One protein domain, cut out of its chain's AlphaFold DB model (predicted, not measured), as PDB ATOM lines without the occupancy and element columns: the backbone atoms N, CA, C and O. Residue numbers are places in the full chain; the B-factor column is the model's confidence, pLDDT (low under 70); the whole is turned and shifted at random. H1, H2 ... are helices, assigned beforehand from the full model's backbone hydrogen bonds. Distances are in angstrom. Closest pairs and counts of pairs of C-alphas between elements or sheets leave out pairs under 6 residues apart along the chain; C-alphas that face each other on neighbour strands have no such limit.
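What this domain is: This is residues 71 to 163 of the 172 residues of an uncharacterized protein of Burkholderiaceae bacterium (UniProt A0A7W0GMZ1). What shape is it? It is a loose, flat frame of helices: H1 and H2 make a corner, H3 packs across H2, H3 and H4 run back, and H6 crosses H1. What builds it? Six named helices, H1 to H6, no named strand: all helix, 93 residues printed, radius of gyration of the C-alphas 16.0 A, spans 47 by 34 by 15 A.

Where its parts are: Where does H1 begin? H1, residues 71 to 83, begins with C-alpha 71 at (-47.589, 35.498, -51.491). What follows? H2 is residues 87 to 103, 24.3 A long, H3 112 to 121, H4 123 to 134, H5 143 to 146, and H6 151 to 162, ending with C-alpha 162 at (-32.372, 30.212, -54.861).

How they stand to each other: What touches H1? H6 does, at a steep tilt of 61 degrees; their closest C-alphas, Ala 78 and Ala 158, are 4.2 A apart. And H2? It touches H3; their closest C-alphas, Val 94 and Leu 115, are 6.1 A apart. Are the backbones helical? Every O i to N i+4 pair is within hydrogen-bond range in H1, H2, H3, H4 and H6; H5, touching no helix, is too short for one.

The domain as a whole: How large? The farthest C-alphas, Asn 105 and Arg 146, are 47.7 A apart. Any cut? The printed part has none; no printed residue is under pLDDT 70.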
ATOM      1  N   GLN A  71     -48.432  36.332 -50.642       94.81
ATOM      2  CA  GLN A  71     -47.589  35.498 -51.491       94.81
ATOM      3  C   GLN A  71     -46.917  36.335 -52.584       94.81
ATOM      4  O   GLN A  71     -45.708  36.231 -52.767       94.81
ATOM      5  N   PHE A  72     -47.660  37.246 -53.214       94.62
ATOM      6  CA  PHE A  72     -47.107  38.177 -54.194       94.62
ATOM      7  C   PHE A  72     -45.993  39.051 -53.607       94.62
ATOM      8  O   PHE A  72     -44.932  39.190 -54.209       94.62
ATOM      9  N   PHE A  73     -46.187  39.594 -52.403       95.69
ATOM     10  CA  PHE A  73     -45.144  40.357 -51.720       95.69
ATOM     11  C   PHE A  73     -43.879  39.517 -51.475       95.69
ATOM     12  O   PHE A  73     -42.767  40.000 -51.689       95.69
ATOM     13  N   TYR A  74     -44.027  38.249 -51.077       96.56
ATOM     14  CA  TYR A  74     -42.893  37.335 -50.914       96.56
ATOM     15  C   TYR A  74     -42.200  37.005 -52.241       96.56
ATOM     16  O   TYR A  74     -40.970  36.949 -52.271       96.56
ATOM     17  N   ASP A  75     -42.944  36.863 -53.339       95.31
ATOM     18  CA  ASP A  75     -42.383  36.673 -54.683       95.31
ATOM     19  C   ASP A  75     -41.563  37.895 -55.126       95.31
ATOM     20  O   ASP A  75     -40.434  37.757 -55.604       95.31
ATOM     21  N   VAL A  76     -42.086  39.104 -54.894       95.50
ATOM     22  CA  VAL A  76     -41.378  40.364 -55.170       95.50
ATOM     23  C   VAL A  76     -40.130  40.494 -54.294       95.50
ATOM     24  O   VAL A  76     -39.056  40.824 -54.801       95.50
ATOM     25  N   TRP A  77     -40.230  40.188 -52.997       96.75
ATOM     26  CA  TRP A  77     -39.083  40.212 -52.086       96.75
ATOM     27  C   TRP A  77     -38.001  39.210 -52.498       96.75
ATOM     28  O   TRP A  77     -36.816  39.549 -52.534       96.75
ATOM     29  N   ALA A  78     -38.389  37.990 -52.867       96.06
ATOM     30  CA  ALA A  78     -37.463  36.983 -53.362       96.06
ATOM     31  C   ALA A  78     -36.790  37.422 -54.668       96.06
ATOM     32  O   ALA A  78     -35.571  37.304 -54.794       96.06
ATOM     33  N   SER A  79     -37.552  37.997 -55.603       95.31
ATOM     34  CA  SER A  79     -37.009  38.581 -56.832       95.31
ATOM     35  C   SER A  79     -35.992  39.686 -56.526       95.31
ATOM     36  O   SER A  79     -34.883  39.666 -57.059       95.31
ATOM     37  N   TYR A  80     -36.302  40.594 -55.595       95.12
ATOM     38  CA  TYR A  80     -35.363  41.615 -55.122       95.12
ATOM     39  C   TYR A  80     -34.078  40.991 -54.555       95.12
ATOM     40  O   TYR A  80     -32.972  41.394 -54.921       95.12
ATOM     41  N   LYS A  81     -34.191  39.956 -53.719       94.19
ATOM     42  CA  LYS A  81     -33.029  39.258 -53.150       94.19
ATOM     43  C   LYS A  81     -32.156  38.608 -54.223       94.19
ATOM     44  O   LYS A  81     -30.934  38.714 -54.150       94.19
ATOM     45  N   CYS A  82     -32.768  37.963 -55.211       92.06
ATOM     46  CA  CYS A  82     -32.054  37.302 -56.301       92.06
ATOM     47  C   CYS A  82     -31.386  38.307 -57.245       92.06
ATOM     48  O   CYS A  82     -30.220  38.141 -57.594       92.06
ATOM     49  N   ASN A  83     -32.109  39.363 -57.619       92.19
ATOM     50  CA  ASN A  83     -31.716  40.244 -58.715       92.19
ATOM     51  C   ASN A  83     -30.971  41.497 -58.251       92.19
ATOM     52  O   ASN A  83     -30.108  41.976 -58.969       92.19
ATOM     53  N   ALA A  84     -31.260  42.030 -57.062       91.00
ATOM     54  CA  ALA A  84     -30.634  43.252 -56.544       91.00
ATOM     55  C   ALA A  84     -29.675  42.999 -55.369       91.00
ATOM     56  O   ALA A  84     -28.788  43.817 -55.111       91.00
ATOM     57  N   CYS A  85     -29.814  41.873 -54.660       91.50
ATOM     58  CA  CYS A  85     -28.925  41.495 -53.553       91.50
ATOM     59  C   CYS A  85     -27.949  40.360 -53.894       91.50
ATOM     60  O   CYS A  85     -27.336  39.785 -52.990       91.50
ATOM     61  N   SER A  86     -27.748  40.050 -55.179       91.50
ATOM     62  CA  SER A  86     -26.681  39.134 -55.584       91.50
ATOM     63  C   SER A  86     -25.303  39.700 -55.207       91.50
ATOM     64  O   SER A  86     -25.115  40.915 -55.085       91.50
ATOM     65  N   LYS A  87     -24.303  38.827 -55.016       92.00
ATOM     66  CA  LYS A  87     -22.931  39.252 -54.666       92.00
ATOM     67  C   LYS A  87     -22.371  40.260 -55.675       92.00
ATOM     68  O   LYS A  87     -21.698  41.213 -55.280       92.00
ATOM     69  N   GLU A  88     -22.665  40.040 -56.951       94.19
ATOM     70  CA  GLU A  88     -22.276  40.907 -58.058       94.19
ATOM     71  C   GLU A  88     -22.947  42.281 -57.955       94.19
ATOM     72  O   GLU A  88     -22.260  43.301 -57.917       94.19
ATOM     73  N   GLN A  89     -24.272  42.314 -57.800       95.31
ATOM     74  CA  GLN A  89     -25.054  43.554 -57.763       95.31
ATOM     75  C   GLN A  89     -24.765  44.383 -56.511       95.31
ATOM     76  O   GLN A  89     -24.609  45.605 -56.586       95.31
ATOM     77  N   ILE A  90     -24.554  43.728 -55.365       94.94
ATOM     78  CA  ILE A  90     -24.031  44.386 -54.162       94.94
ATOM     79  C   ILE A  90     -22.642  44.975 -54.440       94.94
ATOM     80  O   ILE A  90     -22.360  46.097 -54.022       94.94
ATOM     81  N   GLY A  91     -21.771  44.256 -55.152       95.75
ATOM     82  CA  GLY A  91     -20.454  44.751 -55.553       95.75
ATOM     83  C   GLY A  91     -20.536  46.025 -56.396       95.75
ATOM     84  O   GLY A  91     -19.867  47.009 -56.074       95.75
ATOM     85  N   ILE A  92     -21.388  46.026 -57.423       96.75
ATOM     86  CA  ILE A  92     -21.644  47.186 -58.292       96.75
ATOM     87  C   ILE A  92     -22.161  48.368 -57.465       96.75
ATOM     88  O   ILE A  92     -21.590  49.462 -57.519       96.75
ATOM     89  N   ARG A  93     -23.188  48.139 -56.637       95.81
ATOM     90  CA  ARG A  93     -23.791  49.170 -55.782       95.81
ATOM     91  C   ARG A  93     -22.777  49.777 -54.818       95.81
ATOM     92  O   ARG A  93     -22.701  50.996 -54.702       95.81
ATOM     93  N   VAL A  94     -21.960  48.952 -54.166       96.88
ATOM     94  CA  VAL A  94     -20.944  49.423 -53.217       96.88
ATOM     95  C   VAL A  94     -19.848  50.231 -53.910       96.88
ATOM     96  O   VAL A  94     -19.445  51.267 -53.388       96.88
ATOM     97  N   ARG A  95     -19.386  49.814 -55.097       96.44
ATOM     98  CA  ARG A  95     -18.411  50.598 -55.878       96.44
ATOM     99  C   ARG A  95     -18.983  51.950 -56.302       96.44
ATOM    100  O   ARG A  95     -18.248  52.932 -56.335       96.44
ATOM    101  N   ARG A  96     -20.277  52.015 -56.629       96.44
ATOM    102  CA  ARG A  96     -20.962  53.283 -56.914       96.44
ATOM    103  C   ARG A  96     -20.994  54.184 -55.676       96.44
ATOM    104  O   ARG A  96     -20.464  55.284 -55.746       96.44
ATOM    105  N   MET A  97     -21.475  53.674 -54.540       94.88
ATOM    106  CA  MET A  97     -21.513  54.422 -53.272       94.88
ATOM    107  C   MET A  97     -20.130  54.920 -52.834       94.88
ATOM    108  O   MET A  97     -19.997  56.029 -52.336       94.88
ATOM    109  N   TYR A  98     -19.087  54.107 -53.024       95.31
ATOM    110  CA  TYR A  98     -17.714  54.503 -52.715       95.31
ATOM    111  C   TYR A  98     -17.229  55.657 -53.603       95.31
ATOM    112  O   TYR A  98     -16.627  56.603 -53.102       95.31
ATOM    113  N   ARG A  99     -17.513  55.606 -54.913       94.88
ATOM    114  CA  ARG A  99     -17.175  56.693 -55.846       94.88
ATOM    115  C   ARG A  99     -17.923  57.984 -55.508       94.88
ATOM    116  O   ARG A  99     -17.296  59.034 -55.486       94.88
ATOM    117  N   GLU A 100     -19.216  57.891 -55.195       94.06
ATOM    118  CA  GLU A 100     -20.038  59.027 -54.753       94.06
ATOM    119  C   GLU A 100     -19.477  59.654 -53.465       94.06
ATOM    120  O   GLU A 100     -19.260  60.860 -53.409       94.06
ATOM    121  N   ALA A 101     -19.142  58.832 -52.465       92.75
ATOM    122  CA  ALA A 101     -18.547  59.289 -51.209       92.75
ATOM    123  C   ALA A 101     -17.184  59.978 -51.406       92.75
ATOM    124  O   ALA A 101     -16.905  60.984 -50.754       92.75
ATOM    125  N   LYS A 102     -16.349  59.458 -52.318       91.94
ATOM    126  CA  LYS A 102     -15.056  60.063 -52.665       91.94
ATOM    127  C   LYS A 102     -15.233  61.401 -53.389       91.94
ATOM    128  O   LYS A 102     -14.517  62.344 -53.085       91.94
ATOM    129  N   ALA A 103     -16.191  61.492 -54.313       93.44
ATOM    130  CA  ALA A 103     -16.486  62.723 -55.049       93.44
ATOM    131  C   ALA A 103     -17.032  63.842 -54.144       93.44
ATOM    132  O   ALA A 103     -16.790  65.014 -54.401       93.44
ATOM    133  N   GLN A 104     -17.730  63.484 -53.064       93.06
ATOM    134  CA  GLN A 104     -18.269  64.429 -52.080       93.06
ATOM    135  C   GLN A 104     -17.232  64.929 -51.055       93.06
ATOM    136  O   GLN A 104     -17.608  65.650 -50.136       93.06
ATOM    137  N   ASN A 105     -15.949  64.552 -51.177       87.12
ATOM    138  CA  ASN A 105     -14.872  64.933 -50.250       87.12
ATOM    139  C   ASN A 105     -15.225  64.715 -48.766       87.12
ATOM    140  O   ASN A 105     -14.865  65.510 -47.898       87.12
ATOM    141  N   LEU A 106     -15.941  63.628 -48.456       83.25
ATOM    142  CA  LEU A 106     -16.273  63.298 -47.071       83.25
ATOM    143  C   LEU A 106     -14.983  63.138 -46.253       83.25
ATOM    144  O   LEU A 106     -14.093  62.390 -46.665       83.25
ATOM    145  N   GLN A 107     -14.927  63.749 -45.059       81.06
ATOM    146  CA  GLN A 107     -13.778  63.662 -44.137       81.06
ATOM    147  C   GLN A 107     -13.291  62.221 -43.917       81.06
ATOM    148  O   GLN A 107     -12.104  61.981 -43.713       81.06
ATOM    149  N   ARG A 108     -14.206  61.244 -43.977       87.69
ATOM    150  CA  ARG A 108     -13.874  59.822 -43.920       87.69
ATOM    151  C   ARG A 108     -14.722  59.026 -44.905       87.69
ATOM    152  O   ARG A 108     -15.894  58.750 -44.655       87.69
ATOM    153  N   THR A 109     -14.113  58.613 -46.014       89.88
ATOM    154  CA  THR A 109     -14.773  57.735 -46.991       89.88
ATOM    155  C   THR A 109     -14.903  56.315 -46.414       89.88
ATOM    156  O   THR A 109     -13.886  55.718 -46.050       89.88
ATOM    157  N   PRO A 110     -16.116  55.736 -46.327       92.44
ATOM    158  CA  PRO A 110     -16.296  54.376 -45.833       92.44
ATOM    159  C   PRO A 110     -15.599  53.346 -46.726       92.44
ATOM    160  O   PRO A 110     -15.626  53.445 -47.953       92.44
ATOM    161  N   SER A 111     -15.026  52.303 -46.128       94.44
ATOM    162  CA  SER A 111     -14.436  51.209 -46.898       94.44
ATOM    163  C   SER A 111     -15.509  50.380 -47.612       94.44
ATOM    164  O   SER A 111     -16.655  50.267 -47.165       94.44
ATOM    165  N   ILE A 112     -15.122  49.704 -48.696       93.94
ATOM    166  CA  ILE A 112     -15.987  48.759 -49.423       93.94
ATOM    167  C   ILE A 112     -16.588  47.709 -48.473       93.94
ATOM    168  O   ILE A 112     -17.765  47.363 -48.581       93.94
ATOM    169  N   GLY A 113     -15.800  47.214 -47.511       94.38
ATOM    170  CA  GLY A 113     -16.266  46.262 -46.503       94.38
ATOM    171  C   GLY A 113     -17.331  46.852 -45.573       94.38
ATOM    172  O   GLY A 113     -18.338  46.194 -45.307       94.38
ATOM    173  N   GLN A 114     -17.150  48.099 -45.128       94.94
ATOM    174  CA  GLN A 114     -18.132  48.811 -44.303       94.94
ATOM    175  C   GLN A 114     -19.447  49.025 -45.058       94.94
ATOM    176  O   GLN A 114     -20.514  48.735 -44.521       94.94
ATOM    177  N   LEU A 115     -19.380  49.440 -46.325       95.00
ATOM    178  CA  LEU A 115     -20.559  49.635 -47.171       95.00
ATOM    179  C   LEU A 115     -21.317  48.322 -47.426       95.00
ATOM    180  O   LEU A 115     -22.543  48.295 -47.318       95.00
ATOM    181  N   LYS A 116     -20.609  47.211 -47.681       94.62
ATOM    182  CA  LYS A 116     -21.231  45.877 -47.804       94.62
ATOM    183  C   LYS A 116     -21.987  45.480 -46.535       94.62
ATOM    184  O   LYS A 116     -23.126  45.023 -46.618       94.62
ATOM    185  N   ARG A 117     -21.369  45.659 -45.359       94.38
ATOM    186  CA  ARG A 117     -22.009  45.366 -44.065       94.38
ATOM    187  C   ARG A 117     -23.220  46.266 -43.829       94.38
ATOM    188  O   ARG A 117     -24.253  45.762 -43.407       94.38
ATOM    189  N   LYS A 118     -23.122  47.556 -44.162       93.50
ATOM    190  CA  LYS A 118     -24.229  48.513 -44.048       93.50
ATOM    191  C   LYS A 118     -25.448  48.068 -44.860       93.50
ATOM    192  O   LYS A 118     -26.520  47.939 -44.285       93.50
ATOM    193  N   ILE A 119     -25.270  47.732 -46.141       92.81
ATOM    194  CA  ILE A 119     -26.364  47.239 -47.000       92.81
ATOM    195  C   ILE A 119     -27.020  45.991 -46.394       92.81
ATOM    196  O   ILE A 119     -28.245  45.908 -46.337       92.81
ATOM    197  N   LYS A 120     -26.217  45.037 -45.905       90.69
ATOM    198  CA  LYS A 120     -26.735  43.808 -45.286       90.69
ATOM    199  C   LYS A 120     -27.506  44.093 -43.991       90.69
ATOM    200  O   LYS A 120     -28.558  43.506 -43.760       90.69
ATOM    201  N   ASN A 121     -27.008  45.003 -43.158       92.50
ATOM    202  CA  ASN A 121     -27.641  45.355 -41.886       92.50
ATOM    203  C   ASN A 121     -28.938  46.161 -42.084       92.50
ATOM    204  O   ASN A 121     -29.862  46.054 -41.280       92.50
ATOM    205  N   GLU A 122     -29.039  46.932 -43.169       93.88
ATOM    206  CA  GLU A 122     -30.238  47.697 -43.529       93.88
ATOM    207  C   GLU A 122     -31.343  46.843 -44.161       93.88
ATOM    208  O   GLU A 122     -32.464  47.324 -44.343       93.88
ATOM    209  N   GLU A 123     -31.074  45.578 -44.482       92.88
ATOM    210  CA  GLU A 123     -32.012  44.727 -45.209       92.88
ATOM    211  C   GLU A 123     -33.322  44.513 -44.436       92.88
ATOM    212  O   GLU A 123     -34.406  44.726 -44.980       92.88
ATOM    213  N   ARG A 124     -33.233  44.206 -43.135       95.44
ATOM    214  CA  ARG A 124     -34.407  44.058 -42.254       95.44
ATOM    215  C   ARG A 124     -35.234  45.339 -42.170       95.44
ATOM    216  O   ARG A 124     -36.462  45.295 -42.175       95.44
ATOM    217  N   ARG A 125     -34.562  46.492 -42.108       95.88
ATOM    218  CA  ARG A 125     -35.221  47.804 -42.080       95.88
ATOM    219  C   ARG A 125     -35.911  48.098 -43.412       95.88
ATOM    220  O   ARG A 125     -37.035  48.587 -43.416       95.88
ATOM    221  N   SER A 126     -35.255  47.767 -44.522       95.25
ATOM    222  CA  SER A 126     -35.799  47.924 -45.873       95.25
ATOM    223  C   SER A 126     -37.032  47.047 -46.070       95.25
ATOM    224  O   SER A 126     -38.057  47.543 -46.523       95.25
ATOM    225  N   PHE A 127     -36.975  45.783 -45.639       97.31
ATOM    226  CA  PHE A 127     -38.130  44.885 -45.636       97.31
ATOM    227  C   PHE A 127     -39.317  45.494 -44.894       97.31
ATOM    228  O   PHE A 127     -40.401  45.585 -45.463       97.31
ATOM    229  N   LYS A 128     -39.107  45.947 -43.648       97.19
ATOM    230  CA  LYS A 128     -40.165  46.569 -42.845       97.19
ATOM    231  C   LYS A 128     -40.775  47.758 -43.584       97.19
ATOM    232  O   LYS A 128     -41.986  47.809 -43.729       97.19
ATOM    233  N   LYS A 129     -39.944  48.653 -44.128       96.38
ATOM    234  CA  LYS A 129     -40.409  49.812 -44.902       96.38
ATOM    235  C   LYS A 129     -41.294  49.405 -46.086       96.38
ATOM    236  O   LYS A 129     -42.368  49.966 -46.255       96.38
ATOM    237  N   PHE A 130     -40.853  48.452 -46.908       96.00
ATOM    238  CA  PHE A 130     -41.617  48.032 -48.087       96.00
ATOM    239  C   PHE A 130     -42.890  47.274 -47.723       96.00
ATOM    240  O   PHE A 130     -43.914  47.480 -48.362       96.00
ATOM    241  N   ARG A 131     -42.838  46.428 -46.691       95.69
ATOM    242  CA  ARG A 131     -44.007  45.730 -46.159       95.69
ATOM    243  C   ARG A 131     -45.049  46.724 -45.662       95.69
ATOM    244  O   ARG A 131     -46.208  46.612 -46.040       95.69
ATOM    245  N   ASP A 132     -44.628  47.663 -44.818       95.25
ATOM    246  CA  ASP A 132     -45.530  48.610 -44.171       95.25
ATOM    247  C   ASP A 132     -46.224  49.478 -45.228       95.25
ATOM    248  O   ASP A 132     -47.436  49.626 -45.168       95.25
ATOM    249  N   ALA A 133     -45.497  49.917 -46.264       93.81
ATOM    250  CA  ALA A 133     -46.084  50.630 -47.397       93.81
ATOM    251  C   ALA A 133     -47.019  49.747 -48.252       93.81
ATOM    252  O   ALA A 133     -48.125  50.157 -48.584       93.81
ATOM    253  N   TYR A 134     -46.600  48.528 -48.614       93.31
ATOM    254  CA  TYR A 134     -47.373  47.647 -49.501       93.31
ATOM    255  C   TYR A 134     -48.692  47.176 -48.872       93.31
ATOM    256  O   TYR A 134     -49.724  47.152 -49.539       93.31
ATOM    257  N   PHE A 135     -48.674  46.822 -47.585       93.19
ATOM    258  CA  PHE A 135     -49.874  46.417 -46.848       93.19
ATOM    259  C   PHE A 135     -50.561  47.584 -46.127       93.19
ATOM    260  O   PHE A 135     -51.526  47.356 -45.392       93.19
ATOM    261  N   MET A 136     -50.081  48.815 -46.331       93.62
ATOM    262  CA  MET A 136     -50.612  50.036 -45.718       93.62
ATOM    263  C   MET A 136     -50.739  49.921 -44.189       93.62
ATOM    264  O   MET A 136     -51.774  50.253 -43.614       93.62
ATOM    265  N   TYR A 137     -49.716  49.383 -43.521       92.50
ATOM    266  CA  TYR A 137     -49.691  49.242 -42.057       92.50
ATOM    267  C   TYR A 137     -49.576  50.584 -41.340       92.50
ATOM    268  O   TYR A 137     -50.021  50.714 -40.204       92.50
ATOM    269  N   ASP A 138     -48.952  51.554 -41.996       91.31
ATOM    270  CA  ASP A 138     -48.832  52.937 -41.551       91.31
ATOM    271  C   ASP A 138     -50.168  53.690 -41.604       91.31
ATOM    272  O   ASP A 138     -50.404  54.559 -40.772       91.31
ATOM    273  N   ILE A 139     -51.048  53.330 -42.543       91.19
ATOM    274  CA  ILE A 139     -52.367  53.955 -42.718       91.19
ATOM    275  C   ILE A 139     -53.448  53.214 -41.920       91.19
ATOM    276  O   ILE A 139     -54.295  53.844 -41.292       91.19
ATOM    277  N   ASN A 140     -53.433  51.879 -41.926       90.31
ATOM    278  CA  ASN A 140     -54.397  51.055 -41.202       90.31
ATOM    279  C   ASN A 140     -53.687  49.911 -40.448       90.31
ATOM    280  O   ASN A 140     -53.439  48.843 -41.023       90.31
ATOM    281  N   PRO A 141     -53.416  50.078 -39.139       90.75
ATOM    282  CA  PRO A 141     -52.723  49.076 -38.327       90.75
ATOM    283  C   PRO A 141     -53.432  47.717 -38.240       90.75
ATOM    284  O   PRO A 141     -52.771  46.697 -38.044       90.75
ATOM    285  N   SER A 142     -54.758  47.656 -38.435       90.25
ATOM    286  CA  SER A 142     -55.498  46.380 -38.440       90.25
ATOM    287  C   SER A 142     -55.067  45.448 -39.581       90.25
ATOM    288  O   SER A 142     -55.181  44.222 -39.471       90.25
ATOM    289  N   ASN A 143     -54.474  46.002 -40.648       90.69
ATOM    290  CA  ASN A 143     -53.925  45.222 -41.753       90.69
ATOM    291  C   ASN A 143     -52.783  44.300 -41.310       90.69
ATOM    292  O   ASN A 143     -52.555  43.287 -41.969       90.69
ATOM    293  N   VAL A 144     -52.105  44.584 -40.189       92.25
ATOM    294  CA  VAL A 144     -51.057  43.710 -39.632       92.25
ATOM    295  C   VAL A 144     -51.609  42.322 -39.318       92.25
ATOM    296  O   VAL A 144     -50.978  41.316 -39.647       92.25
ATOM    297  N   THR A 145     -52.804  42.265 -38.731       91.31
ATOM    298  CA  THR A 145     -53.496  41.010 -38.418       91.31
ATOM    299  C   THR A 145     -54.040  40.349 -39.681       91.31
ATOM    300  O   THR A 145     -54.038  39.126 -39.794       91.31
ATOM    301  N   ARG A 146     -54.479  41.152 -40.659       89.25
ATOM    302  CA  ARG A 146     -55.069  40.661 -41.912       89.25
ATOM    303  C   ARG A 146     -54.031  40.083 -42.883       89.25
ATOM    304  O   ARG A 146     -54.333  39.124 -43.590       89.25
ATOM    305  N   PHE A 147     -52.819  40.635 -42.917       91.94
ATOM    306  CA  PHE A 147     -51.767  40.270 -43.872       91.94
ATOM    307  C   PHE A 147     -50.415  39.984 -43.208       91.94
ATOM    308  O   PHE A 147     -49.402  40.532 -43.638       91.94
ATOM    309  N   PRO A 148     -50.337  39.099 -42.200       93.50
ATOM    310  CA  PRO A 148     -49.121  38.911 -41.422       93.50
ATOM    311  C   PRO A 148     -47.950  38.520 -42.331       93.50
ATOM    312  O   PRO A 148     -47.951  37.459 -42.960       93.50
ATOM    313  N   ALA A 149     -46.962  39.412 -42.402       95.19
ATOM    314  CA  ALA A 149     -45.769  39.271 -43.219       95.19
ATOM    315  C   ALA A 149     -44.529  39.572 -42.372       95.19
ATOM    316  O   ALA A 149     -44.373  40.670 -41.814       95.19
ATOM    317  N   THR A 150     -43.634  38.591 -42.272       96.94
ATOM    318  CA  THR A 150     -42.453  38.664 -41.408       96.94
ATOM    319  C   THR A 150     -41.170  38.514 -42.217       96.94
ATOM    320  O   THR A 150     -41.122  37.826 -43.236       96.94
ATOM    321  N   TYR A 151     -40.105  39.181 -41.765       97.06
ATOM    322  CA  TYR A 151     -38.804  39.092 -42.430       97.06
ATOM    323  C   TYR A 151     -38.253  37.653 -42.450       97.06
ATOM    324  O   TYR A 151     -37.810  37.229 -43.516       97.06
ATOM    325  N   PRO A 152     -38.286  36.874 -41.343       97.31
ATOM    326  CA  PRO A 152     -37.784  35.499 -41.357       97.31
ATOM    327  C   PRO A 152     -38.497  34.601 -42.374       97.31
ATOM    328  O   PRO A 152     -37.835  33.827 -43.062       97.31
ATOM    329  N   GLU A 153     -39.820  34.725 -42.515       97.31
ATOM    330  CA  GLU A 153     -40.580  33.969 -43.517       97.31
ATOM    331  C   GLU A 153     -40.197  34.360 -44.942       97.31
ATOM    332  O   GLU A 153     -39.950  33.486 -45.773       97.31
ATOM    333  N   ALA A 154     -40.113  35.662 -45.220       96.81
ATOM    334  CA  ALA A 154     -39.770  36.164 -46.545       96.81
ATOM    335  C   ALA A 154     -38.332  35.795 -46.952       96.81
ATOM    336  O   ALA A 154     -38.084  35.425 -48.100       96.81
ATOM    337  N   ASP A 155     -37.379  35.855 -46.017       95.44
ATOM    338  CA  ASP A 155     -35.987  35.459 -46.258       95.44
ATOM    339  C   ASP A 155     -35.872  33.939 -46.465       95.44
ATOM    340  O   ASP A 155     -35.242  33.486 -47.421       95.44
ATOM    341  N   ALA A 156     -36.570  33.133 -45.654       96.06
ATOM    342  CA  ALA A 156     -36.647  31.687 -45.856       96.06
ATOM    343  C   ALA A 156     -37.282  31.321 -47.209       96.06
ATOM    344  O   ALA A 156     -36.822  30.390 -47.875       96.06
ATOM    345  N   TYR A 157     -38.316  32.052 -47.632       95.69
ATOM    346  CA  TYR A 157     -38.952  31.888 -48.937       95.69
ATOM    347  C   TYR A 157     -37.968  32.178 -50.081       95.69
ATOM    348  O   TYR A 157     -37.782  31.336 -50.963       95.69
ATOM    349  N   ALA A 158     -37.254  33.306 -50.015       94.50
ATOM    350  CA  ALA A 158     -36.239  33.671 -51.002       94.50
ATOM    351  C   ALA A 158     -35.121  32.618 -51.105       94.50
ATOM    352  O   ALA A 158     -34.732  32.226 -52.207       94.50
ATOM    353  N   LEU A 159     -34.644  32.096 -49.969       93.19
ATOM    354  CA  LEU A 159     -33.614  31.052 -49.937       93.19
ATOM    355  C   LEU A 159     -34.064  29.747 -50.609       93.19
ATOM    356  O   LEU A 159     -33.248  29.073 -51.239       93.19
ATOM    357  N   ARG A 160     -35.346  29.374 -50.500       92.44
ATOM    358  CA  ARG A 160     -35.882  28.176 -51.170       92.44
ATOM    359  C   ARG A 160     -35.861  28.321 -52.688       92.44
ATOM    360  O   ARG A 160     -35.498  27.364 -53.364       92.44
ATOM    361  N   LEU A 161     -36.195  29.502 -53.208       87.69
ATOM    362  CA  LEU A 161     -36.193  29.777 -54.648       87.69
ATOM    363  C   LEU A 161     -34.782  29.850 -55.246       87.69
ATOM    364  O   LEU A 161     -34.601  29.558 -56.424       87.69
ATOM    365  N   GLN A 162     -33.775  30.187 -54.437       81.31
ATOM    366  CA  GLN A 162     -32.372  30.212 -54.861       81.31
ATOM    367  C   GLN A 162     -31.722  28.827 -54.925       81.31
ATOM    368  O   GLN A 162     -30.644  28.682 -55.507       81.31
ATOM    369  N   ARG A 163     -32.330  27.794 -54.325       78.31
ATOM    370  CA  ARG A 163     -31.780  26.440 -54.419       78.31
ATOM    371  C   ARG A 163     -31.907  25.968 -55.869       78.31
ATOM    372  O   ARG A 163     -33.022  25.965 -56.392       78.31
TER     373      ARG A 163